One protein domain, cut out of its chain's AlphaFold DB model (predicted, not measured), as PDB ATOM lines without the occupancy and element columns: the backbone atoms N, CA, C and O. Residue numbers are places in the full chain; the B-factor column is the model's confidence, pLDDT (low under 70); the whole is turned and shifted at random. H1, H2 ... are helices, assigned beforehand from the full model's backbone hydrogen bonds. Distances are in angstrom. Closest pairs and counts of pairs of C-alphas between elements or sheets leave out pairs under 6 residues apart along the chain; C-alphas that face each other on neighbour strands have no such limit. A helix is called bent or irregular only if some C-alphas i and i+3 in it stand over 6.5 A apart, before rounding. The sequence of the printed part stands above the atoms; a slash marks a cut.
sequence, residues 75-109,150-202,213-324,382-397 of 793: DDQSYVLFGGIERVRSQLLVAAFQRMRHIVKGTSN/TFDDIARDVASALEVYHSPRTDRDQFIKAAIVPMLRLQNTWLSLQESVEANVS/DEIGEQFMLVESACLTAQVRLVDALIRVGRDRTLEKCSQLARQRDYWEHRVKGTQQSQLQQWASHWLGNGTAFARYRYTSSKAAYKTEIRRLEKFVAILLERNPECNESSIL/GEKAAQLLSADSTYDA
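AT A GLANCE: This is residues 75 to 109, 150 to 202, 213 to 324 and 382 to 397 of the 793 residues of the protein "Predicted protein" of Phaeodactylum tricornutum (strain CCAP 1055/1) (UniProt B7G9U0). The model is a long rod built on one very long helix, H5: one part of H5 joins H2, H3 and H4 in a four-helix head, and the other runs out as a long arm on which H7 folds back, with the short H6 at the tip. H9 packs slantwise on the head, on H2 and H5, while the short helices H1 and H8 are only near H2. The printed part has 216 residues with nine named helices, H1 to H9 in order, and no named strand: the class is all helix. It is extended, with a radius of gyration of the C-alphas of 26.7 A, and spans 96 by 36 by 32 A.

IN THESE COORDINATES: H1, residues 75 to 82, begins at C-alpha 75 (-18.439, -21.542, 21.392). H2 takes residues 85 to 108, 34.6 A, and H3 residues 151 to 163. H4, residues 172 to 202, 43.0 A, has a kink of 29 degrees near residue 179. H5, residues 213 to 268, is 80.4 A long and ends at C-alpha 268 (-29.051, -22.464, -26.393). H6 is residues 270 to 278, H7 residues 282 to 312, 44.2 A, and H8 residues 320 to 324. H9, residues 382 to 397, ends at C-alpha 397 (-33.862, -21.286, 35.190); it is irregular, with C-alphas 391 and 394 8.0 A apart.

HOW THE PARTS SIT: H5 is the hub, touching six helices. H2, H3, H4 and H5 form an up and down bundle, each running against the one before it. H5 touches H4 with residues 219 to 233 alone, closest at C-alphas Gln 187 and Cys 226, 6.2 A. H3 and H4 are a helical hairpin, closest at C-alphas Ala 161 and Pro 182, 4.6 A. H2 touches H3 at a shallow tilt of 17 degrees, opposite ways, closest at C-alphas Ser 90 and Leu 162, 5.3 A. H9 touches H2 at a steep tilt of 56 degrees, closest at C-alphas Ala 96 and Gly 382, 4.4 A. H7 touches H5 at a shallow tilt of 21 degrees, opposite ways, closest at C-alphas Trp 259 and Tyr 290, 5.1 A. H5 and H6 only just touch, only at the corner, with 3 pairs of C-alphas within 8 A, the closest Thr 266 and Gln 272, 6.1 A. H1 and H8 are each close to H2 but not clearly touching. Every O i to N i+4 pair is within hydrogen-bond range in H1, H2, H3, H5, H6, H7 and H8, against 25 of 27 in H4 and 10 of 12 in H9.

THE WHOLE: The C-alphas farthest apart, of Asn 109 and Trp 274, are 96.0 A apart. Residues 110 to 149, 203 to 212 and 325 to 381 are not printed, with C-alpha gaps of 16.0 A, 17.8 A and 15.3 A. Of the links printed whole, none is long. Mean pLDDT of the printed part is 80.5; 39 residues are under 70, among them 75 to 86 and 315 to 324.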
ATOM      1  N   ASP A  75     -18.109 -20.409  20.580       43.72
ATOM      2  CA  ASP A  75     -18.439 -21.542  21.392       43.72
ATOM      3  C   ASP A  75     -18.294 -22.885  20.719       43.72
ATOM      4  O   ASP A  75     -18.165 -23.818  21.456       43.72
ATOM      5  N   ASP A  76     -18.203 -23.094  19.407       47.88
ATOM      6  CA  ASP A  76     -17.908 -24.444  18.893       47.88
ATOM      7  C   ASP A  76     -16.435 -24.820  19.145       47.88
ATOM      8  O   ASP A  76     -16.126 -25.974  19.443       47.88
ATOM      9  N   GLN A  77     -15.509 -23.857  19.066       46.16
ATOM     10  CA  GLN A  77     -14.104 -24.081  19.438       46.16
ATOM     11  C   GLN A  77     -13.922 -24.074  20.958       46.16
ATOM     12  O   GLN A  77     -13.212 -24.936  21.484       46.16
ATOM     13  N   SER A  78     -14.593 -23.153  21.664       41.97
ATOM     14  CA  SER A  78     -14.651 -23.148  23.131       41.97
ATOM     15  C   SER A  78     -15.406 -24.374  23.662       41.97
ATOM     16  O   SER A  78     -15.072 -24.878  24.718       41.97
ATOM     17  N   TYR A  79     -16.332 -24.962  22.912       44.78
ATOM     18  CA  TYR A  79     -17.015 -26.214  23.227       44.78
ATOM     19  C   TYR A  79     -16.056 -27.370  23.019       44.78
ATOM     20  O   TYR A  79     -15.855 -28.143  23.946       44.78
ATOM     21  N   VAL A  80     -15.373 -27.450  21.872       48.22
ATOM     22  CA  VAL A  80     -14.356 -28.487  21.615       48.22
ATOM     23  C   VAL A  80     -13.221 -28.474  22.651       48.22
ATOM     24  O   VAL A  80     -12.726 -29.542  23.012       48.22
ATOM     25  N   LEU A  81     -12.802 -27.304  23.144       44.38
ATOM     26  CA  LEU A  81     -11.708 -27.171  24.122       44.38
ATOM     27  C   LEU A  81     -12.189 -27.175  25.585       44.38
ATOM     28  O   LEU A  81     -11.589 -27.809  26.457       44.38
ATOM     29  N   PHE A  82     -13.288 -26.480  25.853       42.94
ATOM     30  CA  PHE A  82     -13.794 -26.096  27.169       42.94
ATOM     31  C   PHE A  82     -15.300 -26.323  27.331       42.94
ATOM     32  O   PHE A  82     -15.845 -25.827  28.291       42.94
ATOM     33  N   GLY A  83     -16.004 -27.060  26.472       50.38
ATOM     34  CA  GLY A  83     -17.448 -27.326  26.601       50.38
ATOM     35  C   GLY A  83     -18.378 -26.101  26.712       50.38
ATOM     36  O   GLY A  83     -19.526 -26.286  27.113       50.38
ATOM     37  N   GLY A  84     -17.900 -24.897  26.364       64.06
ATOM     38  CA  GLY A  84     -18.631 -23.629  26.475       64.06
ATOM     39  C   GLY A  84     -18.851 -23.160  27.920       64.06
ATOM     40  O   GLY A  84     -18.398 -23.802  28.872       64.06
ATOM     41  N   ILE A  85     -19.592 -22.059  28.088       64.12
ATOM     42  CA  ILE A  85     -20.027 -21.530  29.398       64.12
ATOM     43  C   ILE A  85     -20.709 -22.618  30.231       64.12
ATOM     44  O   ILE A  85     -20.460 -22.726  31.427       64.12
ATOM     45  N   GLU A  86     -21.451 -23.527  29.600       66.38
ATOM     46  CA  GLU A  86     -22.089 -24.633  30.311       66.38
ATOM     47  C   GLU A  86     -21.104 -25.611  30.937       66.38
ATOM     48  O   GLU A  86     -21.479 -26.334  31.849       66.38
ATOM     49  N   ARG A  87     -19.844 -25.680  30.486       71.31
ATOM     50  CA  ARG A  87     -18.815 -26.427  31.229       71.31
ATOM     51  C   ARG A  87     -18.331 -25.676  32.431       71.31
ATOM     52  O   ARG A  87     -18.071 -26.310  33.442       71.31
ATOM     53  N   VAL A  88     -18.215 -24.363  32.330       73.06
ATOM     54  CA  VAL A  88     -17.900 -23.553  33.496       73.06
ATOM     55  C   VAL A  88     -19.033 -23.690  34.509       73.06
ATOM     56  O   VAL A  88     -18.766 -24.033  35.654       73.06
ATOM     57  N   ARG A  89     -20.296 -23.580  34.080       74.81
ATOM     58  CA  ARG A  89     -21.469 -23.843  34.924       74.81
ATOM     59  C   ARG A  89     -21.483 -25.278  35.445       74.81
ATOM     60  O   ARG A  89     -21.683 -25.481  36.636       74.81
ATOM     61  N   SER A  90     -21.190 -26.276  34.611       81.25
ATOM     62  CA  SER A  90     -21.131 -27.672  35.051       81.25
ATOM     63  C   SER A  90     -20.018 -27.903  36.072       81.25
ATOM     64  O   SER A  90     -20.211 -28.640  37.026       81.25
ATOM     65  N   GLN A  91     -18.865 -27.254  35.912       81.69
ATOM     66  CA  GLN A  91     -17.755 -27.295  36.862       81.69
ATOM     67  C   GLN A  91     -18.089 -26.558  38.161       81.69
ATOM     68  O   GLN A  91     -17.759 -27.066  39.227       81.69
ATOM     69  N   LEU A  92     -18.769 -25.409  38.088       81.19
ATOM     70  CA  LEU A  92     -19.265 -24.669  39.250       81.19
ATOM     71  C   LEU A  92     -20.285 -25.499  40.033       81.19
ATOM     72  O   LEU A  92     -20.165 -25.618  41.249       81.19
ATOM     73  N   LEU A  93     -21.231 -26.134  39.339       84.06
ATOM     74  CA  LEU A  93     -22.202 -27.050  39.933       84.06
ATOM     75  C   LEU A  93     -21.491 -28.244  40.575       84.06
ATOM     76  O   LEU A  93     -21.699 -28.512  41.753       84.06
ATOM     77  N   VAL A  94     -20.583 -28.917  39.862       85.75
ATOM     78  CA  VAL A  94     -19.798 -30.030  40.425       85.75
ATOM     79  C   VAL A  94     -19.006 -29.587  41.660       85.75
ATOM     80  O   VAL A  94     -18.996 -30.307  42.658       85.75
ATOM     81  N   ALA A  95     -18.394 -28.401  41.647       83.94
ATOM     82  CA  ALA A  95     -17.680 -27.849  42.797       83.94
ATOM     83  C   ALA A  95     -18.620 -27.552  43.982       83.94
ATOM     84  O   ALA A  95     -18.295 -27.894  45.123       83.94
ATOM     85  N   ALA A  96     -19.803 -26.984  43.724       83.94
ATOM     86  CA  ALA A  96     -20.830 -26.743  44.737       83.94
ATOM     87  C   ALA A  96     -21.321 -28.062  45.367       83.94
ATOM     88  O   ALA A  96     -21.359 -28.191  46.593       83.94
ATOM     89  N   PHE A  97     -21.591 -29.089  44.554       84.00
ATOM     90  CA  PHE A  97     -21.983 -30.420  45.032       84.00
ATOM     91  C   PHE A  97     -20.880 -31.122  45.822       84.00
ATOM     92  O   PHE A  97     -21.152 -31.727  46.860       84.00
ATOM     93  N   GLN A  98     -19.622 -31.012  45.389       86.12
ATOM     94  CA  GLN A  98     -18.484 -31.537  46.145       86.12
ATOM     95  C   GLN A  98     -18.357 -30.859  47.515       86.12
ATOM     96  O   GLN A  98     -18.083 -31.540  48.505       86.12
ATOM     97  N   ARG A  99     -18.606 -29.546  47.609       84.25
ATOM     98  CA  ARG A  99     -18.616 -28.834  48.893       84.25
ATOM     99  C   ARG A  99     -19.739 -29.312  49.802       84.25
ATOM    100  O   ARG A  99     -19.461 -29.667  50.946       84.25
ATOM    101  N   MET A 100     -20.971 -29.360  49.303       81.38
ATOM    102  CA  MET A 100     -22.106 -29.866  50.079       81.38
ATOM    103  C   MET A 100     -21.831 -31.285  50.589       81.38
ATOM    104  O   MET A 100     -22.035 -31.574  51.765       81.38
ATOM    105  N   ARG A 101     -21.217 -32.134  49.758       85.31
ATOM    106  CA  ARG A 101     -20.778 -33.477  50.160       85.31
ATOM    107  C   ARG A 101     -19.812 -33.454  51.343       85.31
ATOM    108  O   ARG A 101     -19.921 -34.282  52.246       85.31
ATOM    109  N   HIS A 102     -18.853 -32.531  51.346       84.88
ATOM    110  CA  HIS A 102     -17.913 -32.372  52.455       84.88
ATOM    111  C   HIS A 102     -18.595 -31.892  53.741       84.88
ATOM    112  O   HIS A 102     -18.244 -32.388  54.809       84.88
ATOM    113  N   ILE A 103     -19.582 -30.995  53.644       82.38
ATOM    114  CA  ILE A 103     -20.367 -30.517  54.793       82.38
ATOM    115  C   ILE A 103     -21.162 -31.680  55.405       82.38
ATOM    116  O   ILE A 103     -21.026 -31.951  56.597       82.38
ATOM    117  N   VAL A 104     -21.884 -32.444  54.575       81.06
ATOM    118  CA  VAL A 104     -22.673 -33.618  55.000       81.06
ATOM    119  C   VAL A 104     -21.790 -34.707  55.633       81.06
ATOM    120  O   VAL A 104     -22.159 -35.326  56.629       81.06
ATOM    121  N   LYS A 105     -20.579 -34.938  55.107       84.25
ATOM    122  CA  LYS A 105     -19.632 -35.897  55.707       84.25
ATOM    123  C   LYS A 105     -19.011 -35.389  57.005       84.25
ATOM    124  O   LYS A 105     -18.766 -36.183  57.911       84.25
ATOM    125  N   GLY A 106     -18.755 -34.085  57.099       81.94
ATOM    126  CA  GLY A 106     -18.205 -33.448  58.294       81.94
ATOM    127  C   GLY A 106     -19.152 -33.526  59.491       81.94
ATOM    128  O   GLY A 106     -18.694 -33.738  60.612       81.94
ATOM    129  N   THR A 107     -20.464 -33.434  59.259       72.25
ATOM    130  CA  THR A 107     -21.484 -33.567  60.310       72.25
ATOM    131  C   THR A 107     -21.712 -35.019  60.735       72.25
ATOM    132  O   THR A 107     -21.973 -35.275  61.909       72.25
ATOM    133  N   SER A 108     -21.535 -35.982  59.823       68.50
ATOM    134  CA  SER A 108     -21.732 -37.414  60.098       68.50
ATOM    135  C   SER A 108     -20.588 -38.086  60.876       68.50
ATOM    136  O   SER A 108     -20.759 -39.202  61.365       68.50
ATOM    137  N   ASN A 109     -19.422 -37.446  61.009       53.00
ATOM    138  CA  ASN A 109     -18.222 -38.055  61.602       53.00
ATOM    139  C   ASN A 109     -18.201 -38.069  63.149       53.00
ATOM    140  O   ASN A 109     -17.143 -38.215  63.762       53.00
ATOM    141  N   THR A 150     -29.201 -41.528  48.607       88.31
ATOM    142  CA  THR A 150     -28.311 -40.810  49.521       88.31
ATOM    143  C   THR A 150     -27.752 -39.570  48.827       88.31
ATOM    144  O   THR A 150     -27.589 -39.546  47.607       88.31
ATOM    145  N   PHE A 151     -27.383 -38.539  49.592       85.69
ATOM    146  CA  PHE A 151     -26.735 -37.347  49.030       85.69
ATOM    147  C   PHE A 151     -25.474 -37.699  48.212       85.69
ATOM    148  O   PHE A 151     -25.176 -37.073  47.197       85.69
ATOM    149  N   ASP A 152     -24.742 -38.739  48.630       86.75
ATOM    150  CA  ASP A 152     -23.568 -39.246  47.915       86.75
ATOM    151  C   ASP A 152     -23.930 -39.836  46.538       86.75
ATOM    152  O   ASP A 152     -23.115 -39.739  45.617       86.75
ATOM    153  N   ASP A 153     -25.127 -40.411  46.382       88.12
ATOM    154  CA  ASP A 153     -25.632 -40.908  45.099       88.12
ATOM    155  C   ASP A 153     -26.035 -39.748  44.185       88.12
ATOM    156  O   ASP A 153     -25.583 -39.699  43.044       88.12
ATOM    157  N   ILE A 154     -26.747 -38.749  44.721       88.31
ATOM    158  CA  ILE A 154     -27.126 -37.531  43.984       88.31
ATOM    159  C   ILE A 154     -25.879 -36.798  43.485       88.31
ATOM    160  O   ILE A 154     -25.766 -36.485  42.303       88.31
ATOM    161  N   ALA A 155     -24.891 -36.566  44.354       87.12
ATOM    162  CA  ALA A 155     -23.655 -35.890  43.972       87.12
ATOM    163  C   ALA A 155     -22.864 -36.674  42.908       87.12
ATOM    164  O   ALA A 155     -22.234 -36.069  42.037       87.12
ATOM    165  N   ARG A 156     -22.893 -38.015  42.959       89.31
ATOM    166  CA  ARG A 156     -22.270 -38.879  41.944       89.31
ATOM    167  C   ARG A 156     -23.006 -38.778  40.610       89.31
ATOM    168  O   ARG A 156     -22.349 -38.660  39.576       89.31
ATOM    169  N   ASP A 157     -24.333 -38.793  40.632       88.88
ATOM    170  CA  ASP A 157     -25.155 -38.712  39.428       88.88
ATOM    171  C   ASP A 157     -25.045 -37.331  38.776       88.88
ATOM    172  O   ASP A 157     -24.784 -37.266  37.573       88.88
ATOM    173  N   VAL A 158     -25.076 -36.246  39.563       88.62
ATOM    174  CA  VAL A 158     -24.790 -34.877  39.101       88.62
ATOM    175  C   VAL A 158     -23.417 -34.806  38.443       88.62
ATOM    176  O   VAL A 158     -23.309 -34.354  37.304       88.62
ATOM    177  N   ALA A 159     -22.365 -35.272  39.126       87.94
ATOM    178  CA  ALA A 159     -21.015 -35.253  38.571       87.94
ATOM    179  C   ALA A 159     -20.950 -36.042  37.261       87.94
ATOM    180  O   ALA A 159     -20.459 -35.528  36.262       87.94
ATOM    181  N   SER A 160     -21.538 -37.239  37.223       88.06
ATOM    182  CA  SER A 160     -21.546 -38.059  36.015       88.06
ATOM    183  C   SER A 160     -22.321 -37.419  34.857       88.06
ATOM    184  O   SER A 160     -21.874 -37.508  33.721       88.06
ATOM    185  N   ALA A 161     -23.438 -36.730  35.111       87.31
ATOM    186  CA  ALA A 161     -24.215 -36.046  34.078       87.31
ATOM    187  C   ALA A 161     -23.519 -34.785  33.548       87.31
ATOM    188  O   ALA A 161     -23.633 -34.451  32.368       87.31
ATOM    189  N   LEU A 162     -22.776 -34.093  34.413       85.38
ATOM    190  CA  LEU A 162     -22.132 -32.816  34.116       85.38
ATOM    191  C   LEU A 162     -20.702 -32.949  33.563       85.38
ATOM    192  O   LEU A 162     -20.267 -32.078  32.801       85.38
ATOM    193  N   GLU A 163     -19.980 -34.018  33.913       80.44
ATOM    194  CA  GLU A 163     -18.613 -34.305  33.443       80.44
ATOM    195  C   GLU A 163     -18.567 -34.840  32.010       80.44
ATOM    196  O   GLU A 163     -17.542 -34.727  31.329       80.44
ATOM    197  N   VAL A 164     -19.662 -35.426  31.529       67.50
ATOM    198  CA  VAL A 164     -19.677 -36.077  30.225       67.50
ATOM    199  C   VAL A 164     -19.603 -35.035  29.116       67.50
ATOM    200  O   VAL A 164     -20.565 -34.347  28.787       67.50
ATOM    201  N   TYR A 165     -18.448 -35.012  28.455       65.06
ATOM    202  CA  TYR A 165     -18.230 -34.259  27.231       65.06
ATOM    203  C   TYR A 165     -18.189 -35.211  26.035       65.06
ATOM    204  O   TYR A 165     -17.154 -35.806  25.738       65.06
ATOM    205  N   HIS A 166     -19.324 -35.402  25.360       60.53
ATOM    206  CA  HIS A 166     -19.367 -36.191  24.131       60.53
ATOM    207  C   HIS A 166     -19.983 -35.362  23.016       60.53
ATOM    208  O   HIS A 166     -21.152 -34.989  23.064       60.53
ATOM    209  N   SER A 167     -19.180 -35.097  21.983       59.09
ATOM    210  CA  SER A 167     -19.727 -34.614  20.725       59.09
ATOM    211  C   SER A 167     -20.702 -35.675  20.213       59.09
ATOM    212  O   SER A 167     -20.301 -36.832  20.089       59.09
ATOM    213  N   PRO A 168     -21.935 -35.319  19.833       54.62
ATOM    214  CA  PRO A 168     -22.921 -36.275  19.322       54.62
ATOM    215  C   PRO A 168     -22.511 -36.915  17.978       54.62
ATOM    216  O   PRO A 168     -23.229 -37.736  17.423       54.62
ATOM    217  N   ARG A 169     -21.330 -36.565  17.449       55.12
ATOM    218  CA  ARG A 169     -20.668 -37.243  16.328       55.12
ATOM    219  C   ARG A 169     -19.947 -38.539  16.723       55.12
ATOM    220  O   ARG A 169     -19.438 -39.223  15.832       55.12
ATOM    221  N   THR A 170     -19.820 -38.849  18.016       63.03
ATOM    222  CA  THR A 170     -19.329 -40.157  18.476       63.03
ATOM    223  C   THR A 170     -20.331 -41.257  18.135       63.03
ATOM    224  O   THR A 170     -21.408 -40.991  17.610       63.03
ATOM    225  N   ASP A 171     -19.966 -42.509  18.402       75.94
ATOM    226  CA  ASP A 171     -20.905 -43.618  18.266       75.94
ATOM    227  C   ASP A 171     -22.200 -43.322  19.045       75.94
ATOM    228  O   ASP A 171     -22.145 -42.793  20.161       75.94
ATOM    229  N   ARG A 172     -23.357 -43.620  18.448       73.94
ATOM    230  CA  ARG A 172     -24.676 -43.294  19.013       73.94
ATOM    231  C   ARG A 172     -24.853 -43.948  20.375       73.94
ATOM    232  O   ARG A 172     -25.280 -43.296  21.324       73.94
ATOM    233  N   ASP A 173     -24.447 -45.207  20.482       78.12
ATOM    234  CA  ASP A 173     -24.522 -45.967  21.726       78.12
ATOM    235  C   ASP A 173     -23.614 -45.361  22.797       78.12
ATOM    236  O   ASP A 173     -23.970 -45.322  23.974       78.12
ATOM    237  N   GLN A 174     -22.456 -44.837  22.389       82.56
ATOM    238  CA  GLN A 174     -21.550 -44.142  23.293       82.56
ATOM    239  C   GLN A 174     -22.147 -42.813  23.759       82.56
ATOM    240  O   GLN A 174     -22.076 -42.519  24.946       82.56
ATOM    241  N   PHE A 175     -22.773 -42.034  22.872       81.31
ATOM    242  CA  PHE A 175     -23.443 -40.789  23.255       81.31
ATOM    243  C   PHE A 175     -24.599 -41.044  24.231       81.31
ATOM    244  O   PHE A 175     -24.738 -40.328  25.217       81.31
ATOM    245  N   ILE A 176     -25.386 -42.100  24.019       83.56
ATOM    246  CA  ILE A 176     -26.486 -42.467  24.920       83.56
ATOM    247  C   ILE A 176     -25.956 -42.901  26.284       83.56
ATOM    248  O   ILE A 176     -26.383 -42.370  27.307       83.56
ATOM    249  N   LYS A 177     -25.001 -43.838  26.305       86.06
ATOM    250  CA  LYS A 177     -24.414 -44.342  27.554       86.06
ATOM    251  C   LYS A 177     -23.702 -43.247  28.332       86.06
ATOM    252  O   LYS A 177     -23.765 -43.240  29.556       86.06
ATOM    253  N   ALA A 178     -23.022 -42.350  27.628       84.25
ATOM    254  CA  ALA A 178     -22.237 -41.315  28.259       84.25
ATOM    255  C   ALA A 178     -23.102 -40.119  28.665       84.25
ATOM    256  O   ALA A 178     -22.963 -39.672  29.785       84.25
ATOM    257  N   ALA A 179     -23.991 -39.587  27.820       85.75
ATOM    258  CA  ALA A 179     -24.708 -38.339  28.119       85.75
ATOM    259  C   ALA A 179     -26.141 -38.557  28.620       85.75
ATOM    260  O   ALA A 179     -26.547 -37.961  29.615       85.75
ATOM    261  N   ILE A 180     -26.908 -39.424  27.955       88.00
ATOM    262  CA  ILE A 180     -28.339 -39.585  28.250       88.00
ATOM    263  C   ILE A 180     -28.540 -40.357  29.551       88.00
ATOM    264  O   ILE A 180     -29.284 -39.904  30.411       88.00
ATOM    265  N   VAL A 181     -27.866 -41.497  29.727       90.25
ATOM    266  CA  VAL A 181     -28.061 -42.349  30.914       90.25
ATOM    267  C   VAL A 181     -27.737 -41.607  32.223       90.25
ATOM    268  O   VAL A 181     -28.550 -41.671  33.144       90.25
ATOM    269  N   PRO A 182     -26.617 -40.870  32.350       89.88
ATOM    270  CA  PRO A 182     -26.365 -40.052  33.537       89.88
ATOM    271  C   PRO A 182     -27.398 -38.950  33.771       89.88
ATOM    272  O   PRO A 182     -27.820 -38.756  34.905       89.88
ATOM    273  N   MET A 183     -27.843 -38.271  32.714       91.00
ATOM    274  CA  MET A 183     -28.862 -37.223  32.815       91.00
ATOM    275  C   MET A 183     -30.218 -37.783  33.272       91.00
ATOM    276  O   MET A 183     -30.866 -37.174  34.117       91.00
ATOM    277  N   LEU A 184     -30.604 -38.975  32.809       90.25
ATOM    278  CA  LEU A 184     -31.825 -39.648  33.263       90.25
ATOM    279  C   LEU A 184     -31.735 -40.119  34.712       90.25
ATOM    280  O   LEU A 184     -32.697 -39.968  35.456       90.25
ATOM    281  N   ARG A 185     -30.578 -40.643  35.139       91.25
ATOM    282  CA  ARG A 185     -30.352 -40.968  36.556       91.25
ATOM    283  C   ARG A 185     -30.495 -39.727  37.426       91.25
ATOM    284  O   ARG A 185     -31.255 -39.750  38.386       91.25
ATOM    285  N   LEU A 186     -29.861 -38.627  37.020       90.12
ATOM    286  CA  LEU A 186     -29.983 -37.344  37.698       90.12
ATOM    287  C   LEU A 186     -31.452 -36.879  37.774       90.12
ATOM    288  O   LEU A 186     -31.926 -36.512  38.847       90.12
ATOM    289  N   GLN A 187     -32.206 -36.971  36.678       88.88
ATOM    290  CA  GLN A 187     -33.623 -36.601  36.662       88.88
ATOM    291  C   GLN A 187     -34.480 -37.494  37.579       88.88
ATOM    292  O   GLN A 187     -35.328 -36.983  38.308       88.88
ATOM    293  N   ASN A 188     -34.228 -38.806  37.604       89.88
ATOM    294  CA  ASN A 188     -34.918 -39.739  38.500       89.88
ATOM    295  C   ASN A 188     -34.614 -39.433  39.973       89.88
ATOM    296  O   ASN A 188     -35.518 -39.453  40.807       89.88
ATOM    297  N   THR A 189     -33.357 -39.104  40.300       88.50
ATOM    298  CA  THR A 189     -32.996 -38.692  41.666       88.50
ATOM    299  C   THR A 189     -33.680 -37.392  42.071       88.50
ATOM    300  O   THR A 189     -34.120 -37.272  43.212       88.50
ATOM    301  N   TRP A 190     -33.826 -36.445  41.140       89.06
ATOM    302  CA  TRP A 190     -34.530 -35.190  41.383       89.06
ATOM    303  C   TRP A 190     -36.015 -35.416  41.683       89.06
ATOM    304  O   TRP A 190     -36.507 -34.891  42.678       89.06
ATOM    305  N   LEU A 191     -36.706 -36.256  40.906       88.00
ATOM    306  CA  LEU A 191     -38.111 -36.582  41.178       88.00
ATOM    307  C   LEU A 191     -38.303 -37.319  42.499       88.00
ATOM    308  O   LEU A 191     -39.194 -36.968  43.263       88.00
ATOM    309  N   SER A 192     -37.443 -38.292  42.810       88.50
ATOM    310  CA  SER A 192     -37.499 -38.983  44.104       88.50
ATOM    311  C   SER A 192     -37.331 -38.004  45.274       88.50
ATOM    312  O   SER A 192     -37.988 -38.134  46.314       88.50
ATOM    313  N   LEU A 193     -36.485 -36.986  45.099       86.19
ATOM    314  CA  LEU A 193     -36.291 -35.932  46.086       86.19
ATOM    315  C   LEU A 193     -37.509 -34.999  46.161       86.19
ATOM    316  O   LEU A 193     -37.931 -34.665  47.266       86.19
ATOM    317  N   GLN A 194     -38.118 -34.650  45.027       88.81
ATOM    318  CA  GLN A 194     -39.360 -33.876  44.974       88.81
ATOM    319  C   GLN A 194     -40.510 -34.598  45.695       88.81
ATOM    320  O   GLN A 194     -41.123 -34.019  46.590       88.81
ATOM    321  N   GLU A 195     -40.745 -35.874  45.386       89.12
ATOM    322  CA  GLU A 195     -41.764 -36.704  46.042       89.12
ATOM    323  C   GLU A 195     -41.523 -36.799  47.555       89.12
ATOM    324  O   GLU A 195     -42.457 -36.715  48.354       89.12
ATOM    325  N   SER A 196     -40.257 -36.917  47.969       85.75
ATOM    326  CA  SER A 196     -39.878 -36.943  49.386       85.75
ATOM    327  C   SER A 196     -40.161 -35.610  50.086       85.75
ATOM    328  O   SER A 196     -40.610 -35.597  51.236       85.75
ATOM    329  N   VAL A 197     -39.911 -34.481  49.418       84.94
ATOM    330  CA  VAL A 197     -40.210 -33.139  49.941       84.94
ATOM    331  C   VAL A 197     -41.722 -32.940  50.060       84.94
ATOM    332  O   VAL A 197     -42.196 -32.563  51.130       84.94
ATOM    333  N   GLU A 198     -42.492 -33.269  49.022       87.25
ATOM    334  CA  GLU A 198     -43.957 -33.162  49.022       87.25
ATOM    335  C   GLU A 198     -44.600 -34.056  50.093       87.25
ATOM    336  O   GLU A 198     -45.475 -33.611  50.847       87.25
ATOM    337  N   ALA A 199     -44.110 -35.290  50.243       86.31
ATOM    338  CA  ALA A 199     -44.549 -36.198  51.297       86.31
ATOM    339  C   ALA A 199     -44.280 -35.614  52.693       86.31
ATOM    340  O   ALA A 199     -45.164 -35.641  53.550       86.31
ATOM    341  N   ASN A 200     -43.102 -35.030  52.928       81.62
ATOM    342  CA  ASN A 200     -42.770 -34.418  54.217       81.62
ATOM    343  C   ASN A 200     -43.611 -33.168  54.519       81.62
ATOM    344  O   ASN A 200     -44.038 -32.995  55.663       81.62
ATOM    345  N   VAL A 201     -43.901 -32.343  53.506       84.06
ATOM    346  CA  VAL A 201     -44.798 -31.181  53.630       84.06
ATOM    347  C   VAL A 201     -46.212 -31.632  54.010       84.06
ATOM    348  O   VAL A 201     -46.825 -31.048  54.901       84.06
ATOM    349  N   SER A 202     -46.713 -32.716  53.406       84.00
ATOM    350  CA  SER A 202     -48.058 -33.240  53.687       84.00
ATOM    351  C   SER A 202     -48.239 -33.788  55.112       84.00
ATOM    352  O   SER A 202     -49.345 -33.762  55.650       84.00
ATOM    353  N   ASP A 213     -33.861 -24.456  54.796       80.19
ATOM    354  CA  ASP A 213     -33.076 -23.622  53.885       80.19
ATOM    355  C   ASP A 213     -32.009 -24.458  53.158       80.19
ATOM    356  O   ASP A 213     -31.874 -24.358  51.941       80.19
ATOM    357  N   GLU A 214     -31.339 -25.383  53.859       80.06
ATOM    358  CA  GLU A 214     -30.358 -26.300  53.253       80.06
ATOM    359  C   GLU A 214     -31.009 -27.272  52.256       80.06
ATOM    360  O   GLU A 214     -30.436 -27.566  51.205       80.06
ATOM    361  N   ILE A 215     -32.212 -27.772  52.562       81.25
ATOM    362  CA  ILE A 215     -32.967 -28.653  51.656       81.25
ATOM    363  C   ILE A 215     -33.425 -27.870  50.418       81.25
ATOM    364  O   ILE A 215     -33.339 -28.387  49.302       81.25
ATOM    365  N   GLY A 216     -33.863 -26.620  50.599       83.94
ATOM    366  CA  GLY A 216     -34.225 -25.723  49.502       83.94
ATOM    367  C   GLY A 216     -33.048 -25.433  48.570       83.94
ATOM    368  O   GLY A 216     -33.181 -25.562  47.354       83.94
ATOM    369  N   GLU A 217     -31.871 -25.122  49.119       82.75
ATOM    370  CA  GLU A 217     -30.652 -24.907  48.331       82.75
ATOM    371  C   GLU A 217     -30.225 -26.163  47.559       82.75
ATOM    372  O   GLU A 217     -29.896 -26.081  46.372       82.75
ATOM    373  N   GLN A 218     -30.272 -27.341  48.193       82.94
ATOM    374  CA  GLN A 218     -29.975 -28.612  47.524       82.94
ATOM    375  C   GLN A 218     -30.944 -28.881  46.372       82.94
ATOM    376  O   GLN A 218     -30.506 -29.265  45.287       82.94
ATOM    377  N   PHE A 219     -32.241 -28.644  46.582       86.25
ATOM    378  CA  PHE A 219     -33.258 -28.811  45.548       86.25
ATOM    379  C   PHE A 219     -32.986 -27.905  44.340       86.25
ATOM    380  O   PHE A 219     -32.912 -28.395  43.213       86.25
ATOM    381  N   MET A 220     -32.736 -26.614  44.584       86.31
ATOM    382  CA  MET A 220     -32.427 -25.633  43.537       86.31
ATOM    383  C   MET A 220     -31.152 -25.990  42.758       86.31
ATOM    384  O   MET A 220     -31.097 -25.836  41.537       86.31
ATOM    385  N   LEU A 221     -30.117 -26.495  43.439       85.81
ATOM    386  CA  LEU A 221     -28.868 -26.905  42.792       85.81
ATOM    387  C   LEU A 221     -29.044 -28.164  41.935       85.81
ATOM    388  O   LEU A 221     -28.469 -28.238  40.846       85.81
ATOM    389  N   VAL A 222     -29.837 -29.141  42.390       88.75
ATOM    390  CA  VAL A 222     -30.146 -30.342  41.594       88.75
ATOM    391  C   VAL A 222     -30.998 -29.964  40.385       88.75
ATOM    392  O   VAL A 222     -30.694 -30.402  39.277       88.75
ATOM    393  N   GLU A 223     -32.000 -29.098  40.554       89.38
ATOM    394  CA  GLU A 223     -32.820 -28.588  39.451       89.38
ATOM    395  C   GLU A 223     -31.965 -27.852  38.406       89.38
ATOM    396  O   GLU A 223     -32.041 -28.148  37.210       89.38
ATOM    397  N   SER A 224     -31.079 -26.955  38.848       87.69
ATOM    398  CA  SER A 224     -30.152 -26.240  37.964       87.69
ATOM    399  C   SER A 224     -29.213 -27.198  37.217       87.69
ATOM    400  O   SER A 224     -28.983 -27.034  36.013       87.69
ATOM    401  N   ALA A 225     -28.718 -28.246  37.885       89.31
ATOM    402  CA  ALA A 225     -27.906 -29.283  37.254       89.31
ATOM    403  C   ALA A 225     -28.689 -30.090  36.207       89.31
ATOM    404  O   ALA A 225     -28.177 -30.308  35.105       89.31
ATOM    405  N   CYS A 226     -29.932 -30.477  36.511       89.62
ATOM    406  CA  CYS A 226     -30.843 -31.133  35.573       89.62
ATOM    407  C   CYS A 226     -31.074 -30.269  34.326       89.62
ATOM    408  O   CYS A 226     -30.887 -30.744  33.203       89.62
ATOM    409  N   LEU A 227     -31.437 -28.996  34.510       87.81
ATOM    410  CA  LEU A 227     -31.692 -28.058  33.415       87.81
ATOM    411  C   LEU A 227     -30.444 -27.850  32.557       87.81
ATOM    412  O   LEU A 227     -30.516 -27.975  31.336       87.81
ATOM    413  N   THR A 228     -29.286 -27.638  33.184       87.31
ATOM    414  CA  THR A 228     -28.000 -27.477  32.489       87.31
ATOM    415  C   THR A 228     -27.656 -28.716  31.654       87.31
ATOM    416  O   THR A 228     -27.267 -28.607  30.487       87.31
ATOM    417  N   ALA A 229     -27.832 -29.919  32.212       88.19
ATOM    418  CA  ALA A 229     -27.597 -31.167  31.488       88.19
ATOM    419  C   ALA A 229     -28.551 -31.322  30.288       88.19
ATOM    420  O   ALA A 229     -28.118 -31.696  29.193       88.19
ATOM    421  N   GLN A 230     -29.832 -30.981  30.457       88.50
ATOM    422  CA  GLN A 230     -30.820 -31.027  29.377       88.50
ATOM    423  C   GLN A 230     -30.543 -29.996  28.278       88.50
ATOM    424  O   GLN A 230     -30.617 -30.349  27.099       88.50
ATOM    425  N   VAL A 231     -30.195 -28.752  28.635       88.38
ATOM    426  CA  VAL A 231     -29.820 -27.687  27.683       88.38
ATOM    427  C   VAL A 231     -28.685 -28.173  26.797       88.38
ATOM    428  O   VAL A 231     -28.798 -28.136  25.573       88.38
ATOM    429  N   ARG A 232     -27.628 -28.721  27.403       85.44
ATOM    430  CA  ARG A 232     -26.466 -29.255  26.681       85.44
ATOM    431  C   ARG A 232     -26.833 -30.380  25.728       85.44
ATOM    432  O   ARG A 232     -26.313 -30.437  24.615       85.44
ATOM    433  N   LEU A 233     -27.713 -31.276  26.160       87.31
ATOM    434  CA  LEU A 233     -28.111 -32.413  25.349       87.31
ATOM    435  C   LEU A 233     -28.971 -31.988  24.151       87.31
ATOM    436  O   LEU A 233     -28.744 -32.449  23.033       87.31
ATOM    437  N   VAL A 234     -29.921 -31.075  24.361       91.19
ATOM    438  CA  VAL A 234     -30.764 -30.529  23.288       91.19
ATOM    439  C   VAL A 234     -29.946 -29.652  22.332       91.19
ATOM    440  O   VAL A 234     -30.102 -29.789  21.120       91.19
ATOM    441  N   ASP A 235     -29.026 -28.823  22.834       88.44
ATOM    442  CA  ASP A 235     -28.075 -28.049  22.017       88.44
ATOM    443  C   ASP A 235     -27.240 -28.978  21.122       88.44
ATOM    444  O   ASP A 235     -27.168 -28.779  19.907       88.44
ATOM    445  N   ALA A 236     -26.704 -30.065  21.688       84.94
ATOM    446  CA  ALA A 236     -25.972 -31.078  20.937       84.94
ATOM    447  C   ALA A 236     -26.830 -31.688  19.809       84.94
ATOM    448  O   ALA A 236     -26.374 -31.773  18.665       84.94
ATOM    449  N   LEU A 237     -28.085 -32.059  20.088       89.88
ATOM    450  CA  LEU A 237     -29.012 -32.583  19.075       89.88
ATOM    451  C   LEU A 237     -29.308 -31.572  17.964       89.88
ATOM    452  O   LEU A 237     -29.296 -31.933  16.786       89.88
ATOM    453  N   ILE A 238     -29.541 -30.309  18.318       92.12
ATOM    454  CA  ILE A 238     -29.790 -29.233  17.355       92.12
ATOM    455  C   ILE A 238     -28.573 -29.025  16.452       92.12
ATOM    456  O   ILE A 238     -28.733 -28.893  15.237       92.12
ATOM    457  N   ARG A 239     -27.351 -29.069  16.997       87.12
ATOM    458  CA  ARG A 239     -26.114 -28.994  16.201       87.12
ATOM    459  C   ARG A 239     -25.982 -30.170  15.229       87.12
ATOM    460  O   ARG A 239     -25.602 -29.954  14.078       87.12
ATOM    461  N   VAL A 240     -26.346 -31.394  15.630       86.25
ATOM    462  CA  VAL A 240     -26.407 -32.534  14.690       86.25
ATOM    463  C   VAL A 240     -27.452 -32.288  13.610       86.25
ATOM    464  O   VAL A 240     -27.146 -32.436  12.428       86.25
ATOM    465  N   GLY A 241     -28.663 -31.877  13.991       92.25
ATOM    466  CA  GLY A 241     -29.746 -31.564  13.056       92.25
ATOM    467  C   GLY A 241     -29.339 -30.508  12.024       92.25
ATOM    468  O   GLY A 241     -29.532 -30.705  10.820       92.25
ATOM    469  N   ARG A 242     -28.675 -29.437  12.476       92.00
ATOM    470  CA  ARG A 242     -28.052 -28.405  11.637       92.00
ATOM    471  C   ARG A 242     -27.052 -29.011  10.658       92.00
ATOM    472  O   ARG A 242     -27.170 -28.781   9.459       92.00
ATOM    473  N   ASP A 243     -26.086 -29.787  11.143       85.75
ATOM    474  CA  ASP A 243     -25.017 -30.357  10.317       85.75
ATOM    475  C   ASP A 243     -25.564 -31.313   9.242       85.75
ATOM    476  O   ASP A 243     -25.155 -31.247   8.079       85.75
ATOM    477  N   ARG A 244     -26.531 -32.170   9.598       88.69
ATOM    478  CA  ARG A 244     -27.194 -33.088   8.656       88.69
ATOM    479  C   ARG A 244     -28.001 -32.332   7.603       88.69
ATOM    480  O   ARG A 244     -27.927 -32.660   6.416       88.69
ATOM    481  N   THR A 245     -28.739 -31.305   8.019       91.50
ATOM    482  CA  THR A 245     -29.503 -30.445   7.105       91.50
ATOM    483  C   THR A 245     -28.572 -29.632   6.200       91.50
ATOM    484  O   THR A 245     -28.846 -29.492   5.009       91.50
ATOM    485  N   LEU A 246     -27.430 -29.156   6.705       88.50
ATOM    486  CA  LEU A 246     -26.409 -28.453   5.922       88.50
ATOM    487  C   LEU A 246     -25.812 -29.363   4.840       88.50
ATOM    488  O   LEU A 246     -25.713 -28.964   3.673       88.50
ATOM    489  N   GLU A 247     -25.471 -30.606   5.196       85.25
ATOM    490  CA  GLU A 247     -24.999 -31.604   4.237       85.25
ATOM    491  C   GLU A 247     -26.048 -31.824   3.138       85.25
ATOM    492  O   GLU A 247     -25.734 -31.745   1.943       85.25
ATOM    493  N   LYS A 248     -27.314 -32.010   3.524       91.12
ATOM    494  CA  LYS A 248     -28.431 -32.208   2.597       91.12
ATOM    495  C   LYS A 248     -28.676 -30.998   1.691       91.12
ATOM    496  O   LYS A 248     -28.788 -31.167   0.474       91.12
ATOM    497  N   CYS A 249     -28.660 -29.780   2.237       90.94
ATOM    498  CA  CYS A 249     -28.723 -28.525   1.482       90.94
ATOM    499  C   CYS A 249     -27.621 -28.459   0.423       90.94
ATOM    500  O   CYS A 249     -27.875 -28.120  -0.737       90.94
ATOM    501  N   SER A 250     -26.390 -28.819   0.800       85.69
ATOM    502  CA  SER A 250     -25.245 -28.792  -0.108       85.69
ATOM    503  C   SER A 250     -25.443 -29.743  -1.296       85.69
ATOM    504  O   SER A 250     -25.188 -29.355  -2.447       85.69
ATOM    505  N   GLN A 251     -25.958 -30.952  -1.031       87.06
ATOM    506  CA  GLN A 251     -26.263 -31.973  -2.030       87.06
ATOM    507  C   GLN A 251     -27.389 -31.513  -2.962       87.06
ATOM    508  O   GLN A 251     -27.236 -31.576  -4.184       87.06
ATOM    509  N   LEU A 252     -28.488 -31.005  -2.404       89.88
ATOM    510  CA  LEU A 252     -29.638 -30.523  -3.169       89.88
ATOM    511  C   LEU A 252     -29.292 -29.332  -4.048       89.88
ATOM    512  O   LEU A 252     -29.677 -29.314  -5.215       89.88
ATOM    513  N   ALA A 253     -28.501 -28.380  -3.556       88.06
ATOM    514  CA  ALA A 253     -28.072 -27.291  -4.413       88.06
ATOM    515  C   ALA A 253     -27.178 -27.798  -5.559       88.06
ATOM    516  O   ALA A 253     -27.274 -27.277  -6.659       88.06
ATOM    517  N   ARG A 254     -26.364 -28.859  -5.384       85.69
ATOM    518  CA  ARG A 254     -25.571 -29.419  -6.504       85.69
ATOM    519  C   ARG A 254     -26.491 -30.039  -7.552       85.69
ATOM    520  O   ARG A 254     -26.235 -29.922  -8.749       85.69
ATOM    521  N   GLN A 255     -27.567 -30.692  -7.109       88.38
ATOM    522  CA  GLN A 255     -28.592 -31.221  -8.007       88.38
ATOM    523  C   GLN A 255     -29.331 -30.094  -8.737       88.38
ATOM    524  O   GLN A 255     -29.493 -30.175  -9.953       88.38
ATOM    525  N   ARG A 256     -29.733 -29.040  -8.018       92.88
ATOM    526  CA  ARG A 256     -30.357 -27.837  -8.579       92.88
ATOM    527  C   ARG A 256     -29.478 -27.234  -9.670       92.88
ATOM    528  O   ARG A 256     -29.951 -27.086 -10.791       92.88
ATOM    529  N   ASP A 257     -28.210 -26.964  -9.363       87.25
ATOM    530  CA  ASP A 257     -27.251 -26.334 -10.278       87.25
ATOM    531  C   ASP A 257     -27.036 -27.214 -11.527       87.25
ATOM    532  O   ASP A 257     -27.047 -26.734 -12.663       87.25
ATOM    533  N   TYR A 258     -26.937 -28.537 -11.347       89.44
ATOM    534  CA  TYR A 258     -26.854 -29.494 -12.455       89.44
ATOM    535  C   TYR A 258     -28.080 -29.435 -13.380       89.44
ATOM    536  O   TYR A 258     -27.938 -29.382 -14.607       89.44
ATOM    537  N   TRP A 259     -29.292 -29.447 -12.816       91.06
ATOM    538  CA  TRP A 259     -30.520 -29.382 -13.610       91.06
ATOM    539  C   TRP A 259     -30.716 -28.011 -14.248       91.06
ATOM    540  O   TRP A 259     -31.158 -27.941 -15.394       91.06
ATOM    541  N   GLU A 260     -30.321 -26.937 -13.570       93.06
ATOM    542  CA  GLU A 260     -30.337 -25.583 -14.111       93.06
ATOM    543  C   GLU A 260     -29.439 -25.468 -15.345       93.06
ATOM    544  O   GLU A 260     -29.893 -25.019 -16.400       93.06
ATOM    545  N   HIS A 261     -28.193 -25.941 -15.254       89.50
ATOM    546  CA  HIS A 261     -27.278 -25.977 -16.393       89.50
ATOM    547  C   HIS A 261     -27.838 -26.794 -17.554       89.50
ATOM    548  O   HIS A 261     -27.719 -26.388 -18.710       89.50
ATOM    549  N   ARG A 262     -28.490 -27.924 -17.264       87.00
ATOM    550  CA  ARG A 262     -29.120 -28.749 -18.298       87.00
ATOM    551  C   ARG A 262     -30.280 -28.021 -18.978       87.00
ATOM    552  O   ARG A 262     -30.376 -28.067 -20.201       87.00
ATOM    553  N   VAL A 263     -31.124 -27.324 -18.217       89.94
ATOM    554  CA  VAL A 263     -32.236 -26.527 -18.760       89.94
ATOM    555  C   VAL A 263     -31.709 -25.361 -19.607       89.94
ATOM    556  O   VAL A 263     -32.158 -25.197 -20.744       89.94
ATOM    557  N   LYS A 264     -30.711 -24.611 -19.124       89.88
ATOM    558  CA  LYS A 264     -30.075 -23.513 -19.880       89.88
ATOM    559  C   LYS A 264     -29.396 -24.015 -21.160       89.88
ATOM    560  O   LYS A 264     -29.585 -23.433 -22.224       89.88
ATOM    561  N   GLY A 265     -28.682 -25.141 -21.090       85.69
ATOM    562  CA  GLY A 265     -28.039 -25.759 -22.254       85.69
ATOM    563  C   GLY A 265     -29.040 -26.155 -23.343       85.69
ATOM    564  O   GLY A 265     -28.806 -25.892 -24.521       85.69
ATOM    565  N   THR A 266     -30.204 -26.691 -22.953       82.56
ATOM    566  CA  THR A 266     -31.270 -27.016 -23.918       82.56
ATOM    567  C   THR A 266     -31.901 -25.788 -24.578       82.56
ATOM    568  O   THR A 266     -32.424 -25.907 -25.683       82.56
ATOM    569  N   GLN A 267     -31.843 -24.609 -23.949       80.94
ATOM    570  CA  GLN A 267     -32.318 -23.371 -24.577       80.94
ATOM    571  C   GLN A 267     -31.362 -22.860 -25.660       80.94
ATOM    572  O   GLN A 267     -31.828 -22.267 -26.627       80.94
ATOM    573  N   GLN A 268     -30.053 -23.103 -25.536       78.62
ATOM    574  CA  GLN A 268     -29.051 -22.464 -26.393       78.62
ATOM    575  C   GLN A 268     -28.743 -23.192 -27.709       78.62
ATOM    576  O   GLN A 268     -28.198 -22.560 -28.608       78.62
ATOM    577  N   SER A 269     -29.069 -24.483 -27.876       77.56
ATOM    578  CA  SER A 269     -28.738 -25.195 -29.123       77.56
ATOM    579  C   SER A 269     -29.966 -25.694 -29.891       77.56
ATOM    580  O   SER A 269     -30.695 -26.580 -29.446       77.56
ATOM    581  N   GLN A 270     -30.155 -25.160 -31.105       78.88
ATOM    582  CA  GLN A 270     -31.195 -25.604 -32.045       78.88
ATOM    583  C   GLN A 270     -31.084 -27.106 -32.368       78.88
ATOM    584  O   GLN A 270     -32.092 -27.800 -32.473       78.88
ATOM    585  N   LEU A 271     -29.861 -27.644 -32.432       75.12
ATOM    586  CA  LEU A 271     -29.621 -29.078 -32.631       75.12
ATOM    587  C   LEU A 271     -30.121 -29.939 -31.459       75.12
ATOM    588  O   LEU A 271     -30.644 -31.028 -31.694       75.12
ATOM    589  N   GLN A 272     -30.006 -29.479 -30.205       68.69
ATOM    590  CA  GLN A 272     -30.611 -30.206 -29.082       68.69
ATOM    591  C   GLN A 272     -32.119 -30.023 -29.028       68.69
ATOM    592  O   GLN A 272     -32.790 -30.954 -28.601       68.69
ATOM    593  N   GLN A 273     -32.664 -28.885 -29.469       73.00
ATOM    594  CA  GLN A 273     -34.114 -28.737 -29.607       73.00
ATOM    595  C   GLN A 273     -34.661 -29.782 -30.586       73.00
ATOM    596  O   GLN A 273     -35.558 -30.539 -30.215       73.00
ATOM    597  N   TRP A 274     -34.029 -29.929 -31.756       79.69
ATOM    598  CA  TRP A 274     -34.362 -30.971 -32.730       79.69
ATOM    599  C   TRP A 274     -34.210 -32.390 -32.153       79.69
ATOM    600  O   TRP A 274     -35.148 -33.185 -32.199       79.69
ATOM    601  N   ALA A 275     -33.080 -32.700 -31.507       70.69
ATOM    602  CA  ALA A 275     -32.860 -34.015 -30.896       70.69
ATOM    603  C   ALA A 275     -33.831 -34.309 -29.734       70.69
ATOM    604  O   ALA A 275     -34.243 -35.449 -29.536       70.69
ATOM    605  N   SER A 276     -34.219 -33.289 -28.964       69.81
ATOM    606  CA  SER A 276     -35.178 -33.425 -27.864       69.81
ATOM    607  C   SER A 276     -36.608 -33.648 -28.348       69.81
ATOM    608  O   SER A 276     -37.368 -34.330 -27.662       69.81
ATOM    609  N   HIS A 277     -36.947 -33.138 -29.538       74.12
ATOM    610  CA  HIS A 277     -38.209 -33.438 -30.204       74.12
ATOM    611  C   HIS A 277     -38.267 -34.913 -30.628       74.12
ATOM    612  O   HIS A 277     -39.316 -35.542 -30.504       74.12
ATOM    613  N   TRP A 278     -37.136 -35.479 -31.061       73.00
ATOM    614  CA  TRP A 278     -37.033 -36.885 -31.467       73.00
ATOM    615  C   TRP A 278     -36.995 -37.864 -30.286       73.00
ATOM    616  O   TRP A 278     -37.526 -38.965 -30.371       73.00
ATOM    617  N   LEU A 279     -36.381 -37.468 -29.167       66.75
ATOM    618  CA  LEU A 279     -36.212 -38.330 -27.990       66.75
ATOM    619  C   LEU A 279     -37.352 -38.255 -26.966       66.75
ATOM    620  O   LEU A 279     -37.238 -38.922 -25.946       66.75
ATOM    621  N   GLY A 280     -38.410 -37.474 -27.218       55.06
ATOM    622  CA  GLY A 280     -39.651 -37.453 -26.433       55.06
ATOM    623  C   GLY A 280     -39.461 -37.204 -24.927       55.06
ATOM    624  O   GLY A 280     -39.105 -38.097 -24.168       55.06
ATOM    625  N   ASN A 281     -39.780 -35.993 -24.461       68.69
ATOM    626  CA  ASN A 281     -39.863 -35.576 -23.040       68.69
ATOM    627  C   ASN A 281     -38.576 -35.094 -22.344       68.69
ATOM    628  O   ASN A 281     -38.633 -34.709 -21.175       68.69
ATOM    629  N   GLY A 282     -37.428 -35.017 -23.022       75.31
ATOM    630  CA  GLY A 282     -36.162 -34.642 -22.368       75.31
ATOM    631  C   GLY A 282     -36.146 -33.251 -21.702       75.31
ATOM    632  O   GLY A 282     -35.586 -33.094 -20.615       75.31
ATOM    633  N   THR A 283     -36.765 -32.241 -22.322       81.12
ATOM    634  CA  THR A 283     -36.743 -30.842 -21.843       81.12
ATOM    635  C   THR A 283     -37.777 -30.577 -20.752       81.12
ATOM    636  O   THR A 283     -37.439 -29.991 -19.724       81.12
ATOM    637  N   ALA A 284     -39.014 -31.048 -20.933       84.44
ATOM    638  CA  ALA A 284     -40.072 -30.954 -19.927       84.44
ATOM    639  C   ALA A 284     -39.670 -31.683 -18.635       84.44
ATOM    640  O   ALA A 284     -39.802 -31.129 -17.543       84.44
ATOM    641  N   PHE A 285     -39.069 -32.870 -18.762       85.88
ATOM    642  CA  PHE A 285     -38.538 -33.613 -17.624       85.88
ATOM    643  C   PHE A 285     -37.410 -32.856 -16.911       85.88
ATOM    644  O   PHE A 285     -37.427 -32.749 -15.688       85.88
ATOM    645  N   ALA A 286     -36.451 -32.282 -17.648       87.88
ATOM    646  CA  ALA A 286     -35.374 -31.494 -17.045       87.88
ATOM    647  C   ALA A 286     -35.903 -30.252 -16.304       87.88
ATOM    648  O   ALA A 286     -35.427 -29.953 -15.211       87.88
ATOM    649  N   ARG A 287     -36.918 -29.568 -16.854       90.19
ATOM    650  CA  ARG A 287     -37.579 -28.431 -16.189       90.19
ATOM    651  C   ARG A 287     -38.302 -28.858 -14.918       90.19
ATOM    652  O   ARG A 287     -38.090 -28.230 -13.889       90.19
ATOM    653  N   TYR A 288     -39.080 -29.938 -14.969       89.69
ATOM    654  CA  TYR A 288     -39.753 -30.493 -13.792       89.69
ATOM    655  C   TYR A 288     -38.753 -30.893 -12.694       89.69
ATOM    656  O   TYR A 288     -38.956 -30.621 -11.514       89.69
ATOM    657  N   ARG A 289     -37.617 -31.491 -13.073       89.00
ATOM    658  CA  ARG A 289     -36.543 -31.834 -12.130       89.00
ATOM    659  C   ARG A 289     -35.868 -30.610 -11.534       89.00
ATOM    660  O   ARG A 289     -35.558 -30.605 -10.344       89.00
ATOM    661  N   TYR A 290     -35.659 -29.573 -12.331       92.81
ATOM    662  CA  TYR A 290     -35.139 -28.308 -11.835       92.81
ATOM    663  C   TYR A 290     -36.110 -27.651 -10.844       92.81
ATOM    664  O   TYR A 290     -35.696 -27.294  -9.747       92.81
ATOM    665  N   THR A 291     -37.402 -27.539 -11.174       91.44
ATOM    666  CA  THR A 291     -38.391 -26.925 -10.273       91.44
ATOM    667  C   THR A 291     -38.540 -27.714  -8.978       91.44
ATOM    668  O   THR A 291     -38.555 -27.120  -7.904       91.44
ATOM    669  N   SER A 292     -38.561 -29.043  -9.064       90.69
ATOM    670  CA  SER A 292     -38.631 -29.915  -7.897       90.69
ATOM    671  C   SER A 292     -37.373 -29.847  -7.022       90.69
ATOM    672  O   SER A 292     -37.492 -29.640  -5.818       90.69
ATOM    673  N   SER A 293     -36.170 -29.951  -7.599       90.81
ATOM    674  CA  SER A 293     -34.921 -29.823  -6.825       90.81
ATOM    675  C   SER A 293     -34.764 -28.433  -6.210       90.81
ATOM    676  O   SER A 293     -34.280 -28.310  -5.089       90.81
ATOM    677  N   LYS A 294     -35.229 -27.382  -6.898       93.56
ATOM    678  CA  LYS A 294     -35.281 -26.019  -6.362       93.56
ATOM    679  C   LYS A 294     -36.258 -25.895  -5.192       93.56
ATOM    680  O   LYS A 294     -35.928 -25.221  -4.223       93.56
ATOM    681  N   ALA A 295     -37.431 -26.526  -5.271       92.06
ATOM    682  CA  ALA A 295     -38.399 -26.543  -4.176       92.06
ATOM    683  C   ALA A 295     -37.843 -27.290  -2.953       92.06
ATOM    684  O   ALA A 295     -37.819 -26.716  -1.870       92.06
ATOM    685  N   ALA A 296     -37.295 -28.495  -3.150       91.94
ATOM    686  CA  ALA A 296     -36.667 -29.278  -2.084       91.94
ATOM    687  C   ALA A 296     -35.473 -28.547  -1.447       91.94
ATOM    688  O   ALA A 296     -35.296 -28.560  -0.236       91.94
ATOM    689  N   TYR A 297     -34.651 -27.871  -2.254       94.00
ATOM    690  CA  TYR A 297     -33.553 -27.059  -1.732       94.00
ATOM    691  C   TYR A 297     -34.062 -25.908  -0.852       94.00
ATOM    692  O   TYR A 297     -33.514 -25.674   0.219       94.00
ATOM    693  N   LYS A 298     -35.127 -25.215  -1.272       93.31
ATOM    694  CA  LYS A 298     -35.730 -24.133  -0.481       93.31
ATOM    695  C   LYS A 298     -36.327 -24.627   0.835       93.31
ATOM    696  O   LYS A 298     -36.211 -23.918   1.828       93.31
ATOM    697  N   THR A 299     -36.966 -25.798   0.857       93.44
ATOM    698  CA  THR A 299     -37.508 -26.349   2.108       93.44
ATOM    699  C   THR A 299     -36.392 -26.742   3.070       93.44
ATOM    700  O   THR A 299     -36.465 -26.387   4.242       93.44
ATOM    701  N   GLU A 300     -35.305 -27.353   2.587       94.50
ATOM    702  CA  GLU A 300     -34.146 -27.640   3.444       94.50
ATOM    703  C   GLU A 300     -33.454 -26.381   3.970       94.50
ATOM    704  O   GLU A 300     -33.051 -26.365   5.130       94.50
ATOM    705  N   ILE A 301     -33.336 -25.320   3.161       92.81
ATOM    706  CA  ILE A 301     -32.775 -24.049   3.641       92.81
ATOM    707  C   ILE A 301     -33.592 -23.510   4.812       92.81
ATOM    708  O   ILE A 301     -33.000 -23.108   5.802       92.81
ATOM    709  N   ARG A 302     -34.927 -23.539   4.732       93.25
ATOM    710  CA  ARG A 302     -35.795 -23.077   5.829       93.25
ATOM    711  C   ARG A 302     -35.628 -23.910   7.099       93.25
ATOM    712  O   ARG A 302     -35.706 -23.378   8.197       93.25
ATOM    713  N   ARG A 303     -35.368 -25.213   6.984       94.81
ATOM    714  CA  ARG A 303     -35.056 -26.054   8.156       94.81
ATOM    715  C   ARG A 303     -33.701 -25.703   8.749       94.81
ATOM    716  O   ARG A 303     -33.573 -25.562   9.961       94.81
ATOM    717  N   LEU A 304     -32.694 -25.530   7.892       93.44
ATOM    718  CA  LEU A 304     -31.366 -25.095   8.318       93.44
ATOM    719  C   LEU A 304     -31.448 -23.743   9.029       93.44
ATOM    720  O   LEU A 304     -30.819 -23.550  10.061       93.44
ATOM    721  N   GLU A 305     -32.254 -22.840   8.489       89.62
ATOM    722  CA  GLU A 305     -32.549 -21.534   9.053       89.62
ATOM    723  C   GLU A 305     -33.150 -21.640  10.454       89.62
ATOM    724  O   GLU A 305     -32.629 -21.003  11.360       89.62
ATOM    725  N   LYS A 306     -34.173 -22.480  10.664       93.31
ATOM    726  CA  LYS A 306     -34.759 -22.723  11.992       93.31
ATOM    727  C   LYS A 306     -33.720 -23.226  12.995       93.31
ATOM    728  O   LYS A 306     -33.640 -22.693  14.098       93.31
ATOM    729  N   PHE A 307     -32.886 -24.193  12.600       93.12
ATOM    730  CA  PHE A 307     -31.798 -24.693  13.450       93.12
ATOM    731  C   PHE A 307     -30.763 -23.619  13.784       93.12
ATOM    732  O   PHE A 307     -30.277 -23.552  14.907       93.12
ATOM    733  N   VAL A 308     -30.409 -22.775  12.818       87.69
ATOM    734  CA  VAL A 308     -29.470 -21.676  13.051       87.69
ATOM    735  C   VAL A 308     -30.117 -20.606  13.927       87.69
ATOM    736  O   VAL A 308     -29.482 -20.138  14.861       87.69
ATOM    737  N   ALA A 309     -31.381 -20.259  13.692       86.50
ATOM    738  CA  ALA A 309     -32.109 -19.266  14.472       86.50
ATOM    739  C   ALA A 309     -32.171 -19.651  15.953       86.50
ATOM    740  O   ALA A 309     -31.800 -18.839  16.788       86.50
ATOM    741  N   ILE A 310     -32.533 -20.894  16.285       91.00
ATOM    742  CA  ILE A 310     -32.608 -21.328  17.688       91.00
ATOM    743  C   ILE A 310     -31.241 -21.376  18.385       91.00
ATOM    744  O   ILE A 310     -31.140 -21.040  19.566       91.00
ATOM    745  N   LEU A 311     -30.179 -21.754  17.662       85.81
ATOM    746  CA  LEU A 311     -28.812 -21.703  18.189       85.81
ATOM    747  C   LEU A 311     -28.373 -20.258  18.454       85.81
ATOM    748  O   LEU A 311     -27.674 -20.003  19.426       85.81
ATOM    749  N   LEU A 312     -28.820 -19.305  17.630       78.88
ATOM    750  CA  LEU A 312     -28.505 -17.881  17.786       78.88
ATOM    751  C   LEU A 312     -29.330 -17.178  18.862       78.88
ATOM    752  O   LEU A 312     -28.837 -16.263  19.523       78.88
ATOM    753  N   GLU A 313     -30.585 -17.591  19.011       82.75
ATOM    754  CA  GLU A 313     -31.509 -17.142  20.051       82.75
ATOM    755  C   GLU A 313     -31.184 -17.717  21.423       82.75
ATOM    756  O   GLU A 313     -31.815 -17.318  22.402       82.75
ATOM    757  N   ARG A 314     -30.214 -18.637  21.504       77.69
ATOM    758  CA  ARG A 314     -29.602 -19.004  22.773       77.69
ATOM    759  C   ARG A 314     -29.229 -17.707  23.479       77.69
ATOM    760  O   ARG A 314     -28.424 -16.915  22.968       77.69
ATOM    761  N   ASN A 315     -29.941 -17.451  24.579       67.19
ATOM    762  CA  ASN A 315     -29.770 -16.240  25.365       67.19
ATOM    763  C   ASN A 315     -28.271 -16.170  25.672       67.19
ATOM    764  O   ASN A 315     -27.734 -17.214  26.050       67.19
ATOM    765  N   PRO A 316     -27.568 -15.049  25.421       58.66
ATOM    766  CA  PRO A 316     -26.207 -14.908  25.912       58.66
ATOM    767  C   PRO A 316     -26.282 -15.151  27.419       58.66
ATOM    768  O   PRO A 316     -26.842 -14.344  28.159       58.66
ATOM    769  N   GLU A 317     -25.870 -16.351  27.820       54.25
ATOM    770  CA  GLU A 317     -25.910 -16.839  29.194       54.25
ATOM    771  C   GLU A 317     -25.218 -15.812  30.083       54.25
ATOM    772  O   GLU A 317     -24.302 -15.151  29.592       54.25
ATOM    773  N   CYS A 318     -25.695 -15.656  31.331       51.38
ATOM    774  CA  CYS A 318     -25.118 -14.840  32.409       51.38
ATOM    775  C   CYS A 318     -23.920 -14.032  31.963       51.38
ATOM    776  O   CYS A 318     -22.856 -14.634  31.809       51.38
ATOM    777  N   ASN A 319     -24.120 -12.723  31.764       55.12
ATOM    778  CA  ASN A 319     -23.105 -11.727  31.426       55.12
ATOM    779  C   ASN A 319     -21.708 -12.345  31.536       55.12
ATOM    780  O   ASN A 319     -21.229 -12.480  32.653       55.12
ATOM    781  N   GLU A 320     -21.145 -12.871  30.440       57.53
ATOM    782  CA  GLU A 320     -20.007 -13.819  30.452       57.53
ATOM    783  C   GLU A 320     -18.873 -13.342  31.378       57.53
ATOM    784  O   GLU A 320     -18.197 -14.120  32.051       57.53
ATOM    785  N   SER A 321     -18.762 -12.018  31.492       61.69
ATOM    786  CA  SER A 321     -17.996 -11.293  32.497       61.69
ATOM    787  C   SER A 321     -18.211 -11.744  33.951       61.69
ATOM    788  O   SER A 321     -17.222 -11.968  34.621       61.69
ATOM    789  N   SER A 322     -19.424 -11.921  34.473       62.88
ATOM    790  CA  SER A 322     -19.721 -12.401  35.831       62.88
ATOM    791  C   SER A 322     -19.188 -13.810  36.091       62.88
ATOM    792  O   SER A 322     -18.528 -14.030  37.104       62.88
ATOM    793  N   ILE A 323     -19.410 -14.754  35.169       65.00
ATOM    794  CA  ILE A 323     -18.915 -16.133  35.304       65.00
ATOM    795  C   ILE A 323     -17.390 -16.172  35.147       65.00
ATOM    796  O   ILE A 323     -16.698 -16.831  35.924       65.00
ATOM    797  N   LEU A 324     -16.835 -15.444  34.177       67.44
ATOM    798  CA  LEU A 324     -15.388 -15.367  33.985       67.44
ATOM    799  C   LEU A 324     -14.691 -14.623  35.126       67.44
ATOM    800  O   LEU A 324     -13.612 -15.044  35.530       67.44
ATOM    801  N   GLY A 382     -15.872 -24.057  46.178       75.94
ATOM    802  CA  GLY A 382     -17.264 -24.488  46.139       75.94
ATOM    803  C   GLY A 382     -18.198 -23.519  46.868       75.94
ATOM    804  O   GLY A 382     -19.395 -23.530  46.606       75.94
ATOM    805  N   GLU A 383     -17.670 -22.670  47.761       76.62
ATOM    806  CA  GLU A 383     -18.443 -21.639  48.451       76.62
ATOM    807  C   GLU A 383     -18.858 -20.513  47.531       76.62
ATOM    808  O   GLU A 383     -20.045 -20.220  47.398       76.62
ATOM    809  N   LYS A 384     -17.878 -19.929  46.847       77.75
ATOM    810  CA  LYS A 384     -18.130 -18.878  45.869       77.75
ATOM    811  C   LYS A 384     -18.977 -19.414  44.724       77.75
ATOM    812  O   LYS A 384     -19.899 -18.732  44.296       77.75
ATOM    813  N   ALA A 385     -18.716 -20.645  44.275       77.31
ATOM    814  CA  ALA A 385     -19.508 -21.291  43.234       77.31
ATOM    815  C   ALA A 385     -20.990 -21.420  43.626       77.31
ATOM    816  O   ALA A 385     -21.854 -21.044  42.839       77.31
ATOM    817  N   ALA A 386     -21.286 -21.885  44.846       77.62
ATOM    818  CA  ALA A 386     -22.656 -21.978  45.346       77.62
ATOM    819  C   ALA A 386     -23.318 -20.595  45.485       77.62
ATOM    820  O   ALA A 386     -24.443 -20.410  45.027       77.62
ATOM    821  N   GLN A 387     -22.603 -19.604  46.033       81.06
ATOM    822  CA  GLN A 387     -23.113 -18.235  46.180       81.06
ATOM    823  C   GLN A 387     -23.450 -17.598  44.827       81.06
ATOM    824  O   GLN A 387     -24.519 -17.014  44.670       81.06
ATOM    825  N   LEU A 388     -22.583 -17.758  43.828       76.19
ATOM    826  CA  LEU A 388     -22.815 -17.248  42.476       76.19
ATOM    827  C   LEU A 388     -24.004 -17.919  41.799       76.19
ATOM    828  O   LEU A 388     -24.834 -17.233  41.211       76.19
ATOM    829  N   LEU A 389     -24.109 -19.245  41.917       76.44
ATOM    830  CA  LEU A 389     -25.240 -19.987  41.368       76.44
ATOM    831  C   LEU A 389     -26.552 -19.565  42.039       76.44
ATOM    832  O   LEU A 389     -27.541 -19.382  41.343       76.44
ATOM    833  N   SER A 390     -26.556 -19.338  43.357       77.56
ATOM    834  CA  SER A 390     -27.745 -18.889  44.097       77.56
ATOM    835  C   SER A 390     -28.174 -17.450  43.771       77.56
ATOM    836  O   SER A 390     -29.364 -17.144  43.782       77.56
ATOM    837  N   ALA A 391     -27.226 -16.566  43.445       77.81
ATOM    838  CA  ALA A 391     -27.513 -15.175  43.101       77.81
ATOM    839  C   ALA A 391     -28.166 -15.024  41.713       77.81
ATOM    840  O   ALA A 391     -28.899 -14.062  41.494       77.81
ATOM    841  N   ASP A 392     -27.917 -15.973  40.803       70.19
ATOM    842  CA  ASP A 392     -28.402 -15.954  39.411       70.19
ATOM    843  C   ASP A 392     -29.539 -16.971  39.144       70.19
ATOM    844  O   ASP A 392     -30.211 -16.922  38.111       70.19
ATOM    845  N   SER A 393     -29.805 -17.899  40.077       65.94
ATOM    846  CA  SER A 393     -30.549 -19.142  39.793       65.94
ATOM    847  C   SER A 393     -31.989 -18.967  39.309       65.94
ATOM    848  O   SER A 393     -32.464 -19.784  38.522       65.94
ATOM    849  N   THR A 394     -32.717 -17.946  39.768       64.94
ATOM    850  CA  THR A 394     -34.155 -17.818  39.463       64.94
ATOM    851  C   THR A 394     -34.426 -17.205  38.091       64.94
ATOM    852  O   THR A 394     -35.357 -17.633  37.408       64.94
ATOM    853  N   TYR A 395     -33.620 -16.234  37.656       59.81
ATOM    854  CA  TYR A 395     -33.773 -15.623  36.331       59.81
ATOM    855  C   TYR A 395     -33.269 -16.561  35.223       59.81
ATOM    856  O   TYR A 395     -33.903 -16.690  34.171       59.81
ATOM    857  N   ASP A 396     -32.190 -17.291  35.499       75.38
ATOM    858  CA  ASP A 396     -31.598 -18.246  34.568       75.38
ATOM    859  C   ASP A 396     -32.473 -19.470  34.304       75.38
ATOM    860  O   ASP A 396     -32.610 -19.881  33.150       75.38
ATOM    861  N   ALA A 397     -33.087 -20.055  35.339       83.06
ATOM    862  CA  ALA A 397     -33.862 -21.286  35.190       83.06
ATOM    863  C   ALA A 397     -35.055 -21.099  34.236       83.06
ATOM    864  O   ALA A 397     -35.258 -21.906  33.327       83.06
TER     865      ALA A 397